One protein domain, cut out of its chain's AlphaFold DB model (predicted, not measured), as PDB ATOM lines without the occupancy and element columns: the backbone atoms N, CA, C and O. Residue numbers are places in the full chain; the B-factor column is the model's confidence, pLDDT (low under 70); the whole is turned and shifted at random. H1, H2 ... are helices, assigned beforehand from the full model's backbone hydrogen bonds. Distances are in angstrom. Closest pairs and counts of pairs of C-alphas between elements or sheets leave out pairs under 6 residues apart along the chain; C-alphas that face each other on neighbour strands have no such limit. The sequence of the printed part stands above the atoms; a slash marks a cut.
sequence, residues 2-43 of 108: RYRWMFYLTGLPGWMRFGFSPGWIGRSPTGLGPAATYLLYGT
ATOM      1  N   ARG A   2      23.345 -37.432  15.726       54.62
ATOM      2  CA  ARG A   2      24.600 -37.583  16.493       54.62
ATOM      3  C   ARG A   2      25.461 -36.326  16.333       54.62
ATOM      4  O   ARG A   2      25.671 -35.897  15.201       54.62
ATOM      5  N   TYR A   3      25.981 -35.776  17.430       57.91
ATOM      6  CA  TYR A   3      27.004 -34.729  17.396       57.91
ATOM      7  C   TYR A   3      28.175 -35.194  16.513       57.91
ATOM      8  O   TYR A   3      28.891 -36.138  16.849       57.91
ATOM      9  N   ARG A   4      28.330 -34.580  15.335       64.50
ATOM     10  CA  ARG A   4      29.452 -34.847  14.427       64.50
ATOM     11  C   ARG A   4      30.636 -34.020  14.924       64.50
ATOM     12  O   ARG A   4      30.694 -32.818  14.676       64.50
ATOM     13  N   TRP A   5      31.569 -34.671  15.624       77.12
ATOM     14  CA  TRP A   5      32.828 -34.120  16.158       77.12
ATOM     15  C   TRP A   5      33.836 -33.740  15.062       77.12
ATOM     16  O   TRP A   5      35.016 -34.069  15.108       77.12
ATOM     17  N   MET A   6      33.375 -33.034  14.037       76.94
ATOM     18  CA  MET A   6      34.183 -32.693  12.873       76.94
ATOM     19  C   MET A   6      35.364 -31.784  13.238       76.94
ATOM     20  O   MET A   6      36.320 -31.725  12.480       76.94
ATOM     21  N   PHE A   7      35.326 -31.088  14.386       78.38
ATOM     22  CA  PHE A   7      36.455 -30.272  14.846       78.38
ATOM     23  C   PHE A   7      37.697 -31.134  15.075       78.38
ATOM     24  O   PHE A   7      38.765 -30.791  14.593       78.38
ATOM     25  N   TYR A   8      37.538 -32.292  15.716       79.94
ATOM     26  CA  TYR A   8      38.646 -33.217  15.944       79.94
ATOM     27  C   TYR A   8      39.103 -33.925  14.664       79.94
ATOM     28  O   TYR A   8      40.255 -34.324  14.574       79.94
ATOM     29  N   LEU A   9      38.224 -34.057  13.662       80.38
ATOM     30  CA  LEU A   9      38.572 -34.676  12.380       80.38
ATOM     31  C   LEU A   9      39.299 -33.726  11.426       80.38
ATOM     32  O   LEU A   9      40.138 -34.174  10.655       80.38
ATOM     33  N   THR A  10      38.956 -32.437  11.432       79.75
ATOM     34  CA  THR A  10      39.468 -31.478  10.441       79.75
ATOM     35  C   THR A  10      40.307 -30.360  11.048       79.75
ATOM     36  O   THR A  10      40.796 -29.517  10.308       79.75
ATOM     37  N   GLY A  11      40.399 -30.270  12.379       83.56
ATOM     38  CA  GLY A  11      41.049 -29.166  13.099       83.56
ATOM     39  C   GLY A  11      40.353 -27.807  12.957       83.56
ATOM     40  O   GLY A  11      40.827 -26.810  13.492       83.56
ATOM     41  N   LEU A  12      39.228 -27.743  12.236       78.75
ATOM     42  CA  LEU A  12      38.589 -26.489  11.843       78.75
ATOM     43  C   LEU A  12      37.287 -26.275  12.623       78.75
ATOM     44  O   LEU A  12      36.457 -27.192  12.705       78.75
ATOM     45  N   PRO A  13      37.059 -25.078  13.187       76.12
ATOM     46  CA  PRO A  13      35.789 -24.742  13.815       76.12
ATOM     47  C   PRO A  13      34.653 -24.726  12.777       76.12
ATOM     48  O   PRO A  13      34.867 -24.524  11.583       76.12
ATOM     49  N   GLY A  14      33.421 -24.982  13.231       70.81
ATOM     50  CA  GLY A  14      32.270 -25.219  12.345       70.81
ATOM     51  C   GLY A  14      31.996 -24.099  11.340       70.81
ATOM     52  O   GLY A  14      31.661 -24.394  10.198       70.81
ATOM     53  N   TRP A  15      32.216 -22.841  11.724       71.31
ATOM     54  CA  TRP A  15      32.040 -21.686  10.843       71.31
ATOM     55  C   TRP A  15      32.972 -21.723   9.620       71.31
ATOM     56  O   TRP A  15      32.504 -21.522   8.502       71.31
ATOM     57  N   MET A  16      34.245 -22.106   9.797       71.81
ATOM     58  CA  MET A  16      35.189 -22.254   8.679       71.81
ATOM     59  C   MET A  16      34.767 -23.368   7.721       71.81
ATOM     60  O   MET A  16      34.940 -23.236   6.515       71.81
ATOM     61  N   ARG A  17      34.177 -24.454   8.235       73.25
ATOM     62  CA  ARG A  17      33.738 -25.584   7.400       73.25
ATOM     63  C   ARG A  17      32.529 -25.271   6.525       73.25
ATOM     64  O   ARG A  17      32.416 -25.838   5.448       73.25
ATOM     65  N   PHE A  18      31.628 -24.406   6.984       67.62
ATOM     66  CA  PHE A  18      30.435 -24.017   6.223       67.62
ATOM     67  C   PHE A  18      30.654 -22.761   5.371       67.62
ATOM     68  O   PHE A  18      29.704 -22.233   4.802       67.62
ATOM     69  N   GLY A  19      31.892 -22.254   5.301       66.88
ATOM     70  CA  GLY A  19      32.201 -21.012   4.594       66.88
ATOM     71  C   GLY A  19      31.501 -19.782   5.185       66.88
ATOM     72  O   GLY A  19      31.442 -18.733   4.539       66.88
ATOM     73  N   PHE A  20      30.973 -19.909   6.407       68.44
ATOM     74  CA  PHE A  20      30.402 -18.812   7.168       68.44
ATOM     75  C   PHE A  20      31.554 -17.978   7.706       68.44
ATOM     76  O   PHE A  20      32.355 -18.464   8.498       68.44
ATOM     77  N   SER A  21      31.652 -16.726   7.279       69.06
ATOM     78  CA  SER A  21      32.674 -15.806   7.760       69.06
ATOM     79  C   SER A  21      31.997 -14.486   8.123       69.06
ATOM     80  O   SER A  21      31.342 -13.899   7.258       69.06
ATOM     81  N   PRO A  22      32.149 -14.000   9.373       70.00
ATOM     82  CA  PRO A  22      31.525 -12.756   9.823       70.00
ATOM     83  C   PRO A  22      31.789 -11.551   8.909       70.00
ATOM     84  O   PRO A  22      30.955 -10.658   8.824       70.00
ATOM     85  N   GLY A  23      32.904 -11.543   8.169       74.44
ATOM     86  CA  GLY A  23      33.244 -10.479   7.215       74.44
ATOM     87  C   GLY A  23      32.335 -10.384   5.981       74.44
ATOM     88  O   GLY A  23      32.409  -9.390   5.257       74.44
ATOM     89  N   TRP A  24      31.480 -11.381   5.739       77.06
ATOM     90  CA  TRP A  24      30.504 -11.386   4.642       77.06
ATOM     91  C   TRP A  24      29.085 -11.016   5.078       77.06
ATOM     92  O   TRP A  24      28.224 -10.796   4.224       77.06
ATOM     93  N   ILE A  25      28.842 -10.884   6.384       79.25
ATOM     94  CA  ILE A  25      27.568 -10.389   6.911       79.25
ATOM     95  C   ILE A  25      27.353  -8.965   6.377       79.25
ATOM     96  O   ILE A  25      28.202  -8.093   6.543       79.25
ATOM     97  N   GLY A  26      26.239  -8.750   5.672       77.56
ATOM     98  CA  GLY A  26      25.916  -7.475   5.019       77.56
ATOM     99  C   GLY A  26      26.635  -7.215   3.686       77.56
ATOM    100  O   GLY A  26      26.328  -6.223   3.032       77.56
ATOM    101  N   ARG A  27      27.551  -8.093   3.247       75.56
ATOM    102  CA  ARG A  27      28.209  -8.006   1.925       75.56
ATOM    103  C   ARG A  27      27.628  -8.954   0.879       75.56
ATOM    104  O   ARG A  27      27.875  -8.766  -0.308       75.56
ATOM    105  N   SER A  28      26.879  -9.969   1.299       75.88
ATOM    106  CA  SER A  28      26.136 -10.861   0.408       75.88
ATOM    107  C   SER A  28      24.743 -11.150   0.984       75.88
ATOM    108  O   SER A  28      24.581 -11.117   2.208       75.88
ATOM    109  N   PRO A  29      23.733 -11.465   0.144       75.75
ATOM    110  CA  PRO A  29      22.372 -11.757   0.610       75.75
ATOM    111  C   PRO A  29      22.293 -12.924   1.604       75.75
ATOM    112  O   PRO A  29      21.385 -12.989   2.425       75.75
ATOM    113  N   THR A  30      23.252 -13.848   1.534       77.19
ATOM    114  CA  THR A  30      23.326 -15.054   2.366       77.19
ATOM    115  C   THR A  30      24.253 -14.895   3.572       77.19
ATOM    116  O   THR A  30      24.312 -15.790   4.412       77.19
ATOM    117  N   GLY A  31      25.012 -13.795   3.668       77.81
ATOM    118  CA  GLY A  31      26.067 -13.623   4.675       77.81
ATOM    119  C   GLY A  31      27.254 -14.581   4.506       77.81
ATOM    120  O   GLY A  31      28.089 -14.697   5.403       77.81
ATOM    121  N   LEU A  32      27.329 -15.285   3.373       84.81
ATOM    122  CA  LEU A  32      28.388 -16.231   3.034       84.81
ATOM    123  C   LEU A  32      29.361 -15.627   2.025       84.81
ATOM    124  O   LEU A  32      29.016 -14.728   1.253       84.81
ATOM    125  N   GLY A  33      30.577 -16.171   1.990       83.94
ATOM    126  CA  GLY A  33      31.538 -15.833   0.945       83.94
ATOM    127  C   GLY A  33      31.090 -16.300  -0.453       83.94
ATOM    128  O   GLY A  33      30.277 -17.226  -0.565       83.94
ATOM    129  N   PRO A  34      31.647 -15.726  -1.538       82.12
ATOM    130  CA  PRO A  34      31.303 -16.093  -2.911       82.12
ATOM    131  C   PRO A  34      31.499 -17.578  -3.227       82.12
ATOM    132  O   PRO A  34      30.602 -18.203  -3.781       82.12
ATOM    133  N   ALA A  35      32.619 -18.169  -2.796       81.25
ATOM    134  CA  ALA A  35      32.891 -19.592  -3.003       81.25
ATOM    135  C   ALA A  35      31.910 -20.498  -2.237       81.25
ATOM    136  O   ALA A  35      31.454 -21.508  -2.760       81.25
ATOM    137  N   ALA A  36      31.537 -20.117  -1.012       84.75
ATOM    138  CA  ALA A  36      30.557 -20.859  -0.222       84.75
ATOM    139  C   ALA A  36      29.154 -20.775  -0.841       84.75
ATOM    140  O   ALA A  36      28.434 -21.767  -0.886       84.75
ATOM    141  N   THR A  37      28.796 -19.607  -1.383       82.69
ATOM    142  CA  THR A  37      27.552 -19.419  -2.141       82.69
ATOM    143  C   THR A  37      27.545 -20.299  -3.393       82.69
ATOM    144  O   THR A  37      26.570 -21.005  -3.628       82.69
ATOM    145  N   TYR A  38      28.650 -20.345  -4.140       84.44
ATOM    146  CA  TYR A  38      28.778 -21.210  -5.312       84.44
ATOM    147  C   TYR A  38      28.648 -22.700  -4.961       84.44
ATOM    148  O   TYR A  38      27.911 -23.420  -5.621       84.44
ATOM    149  N   LEU A  39      29.298 -23.169  -3.891       86.19
ATOM    150  CA  LEU A  39      29.207 -24.573  -3.471       86.19
ATOM    151  C   LEU A  39      27.800 -24.977  -3.008       86.19
ATOM    152  O   LEU A  39      27.421 -26.134  -3.164       86.19
ATOM    153  N   LEU A  40      27.035 -24.047  -2.431       83.88
ATOM    154  CA  LEU A  40      25.678 -24.320  -1.956       83.88
ATOM    155  C   LEU A  40      24.624 -24.223  -3.061       83.88
ATOM    156  O   LEU A  40      23.702 -25.033  -3.083       83.88
ATOM    157  N   TYR A  41      24.743 -23.236  -3.950       83.75
ATOM    158  CA  TYR A  41      23.698 -22.903  -4.927       83.75
ATOM    159  C   TYR A  41      24.090 -23.204  -6.378       83.75
ATOM    160  O   TYR A  41      23.259 -23.093  -7.272       83.75
ATOM    161  N   GLY A  42      25.346 -23.574  -6.639       86.31
ATOM    162  CA  GLY A  42      25.867 -23.830  -7.986       86.31
ATOM    163  C   GLY A  42      26.069 -22.573  -8.837       86.31
ATOM    164  O   GLY A  42      26.416 -22.678 -10.012       86.31
ATOM    165  N   THR A  43      25.857 -21.384  -8.269       84.50
ATOM    166  CA  THR A  43      25.919 -20.104  -8.982       84.50
ATOM    167  C   THR A  43      26.723 -19.080  -8.200       84.50
ATOM    168  O   THR A  43      26.606 -18.981  -6.975       84.50
TER     169      THR A  43
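This is residues 2 to 43 of the 108 residues of an uncharacterized protein of bacterium (UniProt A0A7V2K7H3). The model is a loose, winding chain with three short helices strung along it: H1 near one end of the longest axis, H2 near the middle, and H3 toward the other end after a wide loop of residues 18 to 33. No helix touches another, and residues 8 to 13, of which 8 to 10 belong to H1, stick out. The printed part has 42 residues, with three named helices in the order H1, H2, H3 and no named strand. The class is all helix, though helices hold 17 of the 42 residues, under half. The whole is loose, with a radius of gyration of the C-alphas of 11.8 A and spans of 30 by 21 by 17 A.

H1 is residues 6 to 10, beginning at C-alpha 6 at (34.183, -32.693, 12.873). H2 is residues 14 to 17. H3, residues 34 to 41, is the longest helix, 10.4 A from first to last C-alpha, and ends at C-alpha 41 at (23.698, -22.903, -4.927).

H1 and H2 are close but not clearly touching; their closest C-alphas, of Phe 7 and Gly 14, are 7.0 A apart. A tight link of 3 residues joins them. H3 is apart from H1 and from H2. In H1 and H3 every O i to N i+4 pair is within hydrogen-bond range; H2 is too short for such a pair.

The two C-alphas farthest apart, of Arg 2 and Arg 27, are 33.2 A apart. The printed part has no cut. The link from H2 to H3, 16 residues, is long. The mean pLDDT of the printed part is 76.6, and residues 2 to 4 and 18 to 21 are under 70.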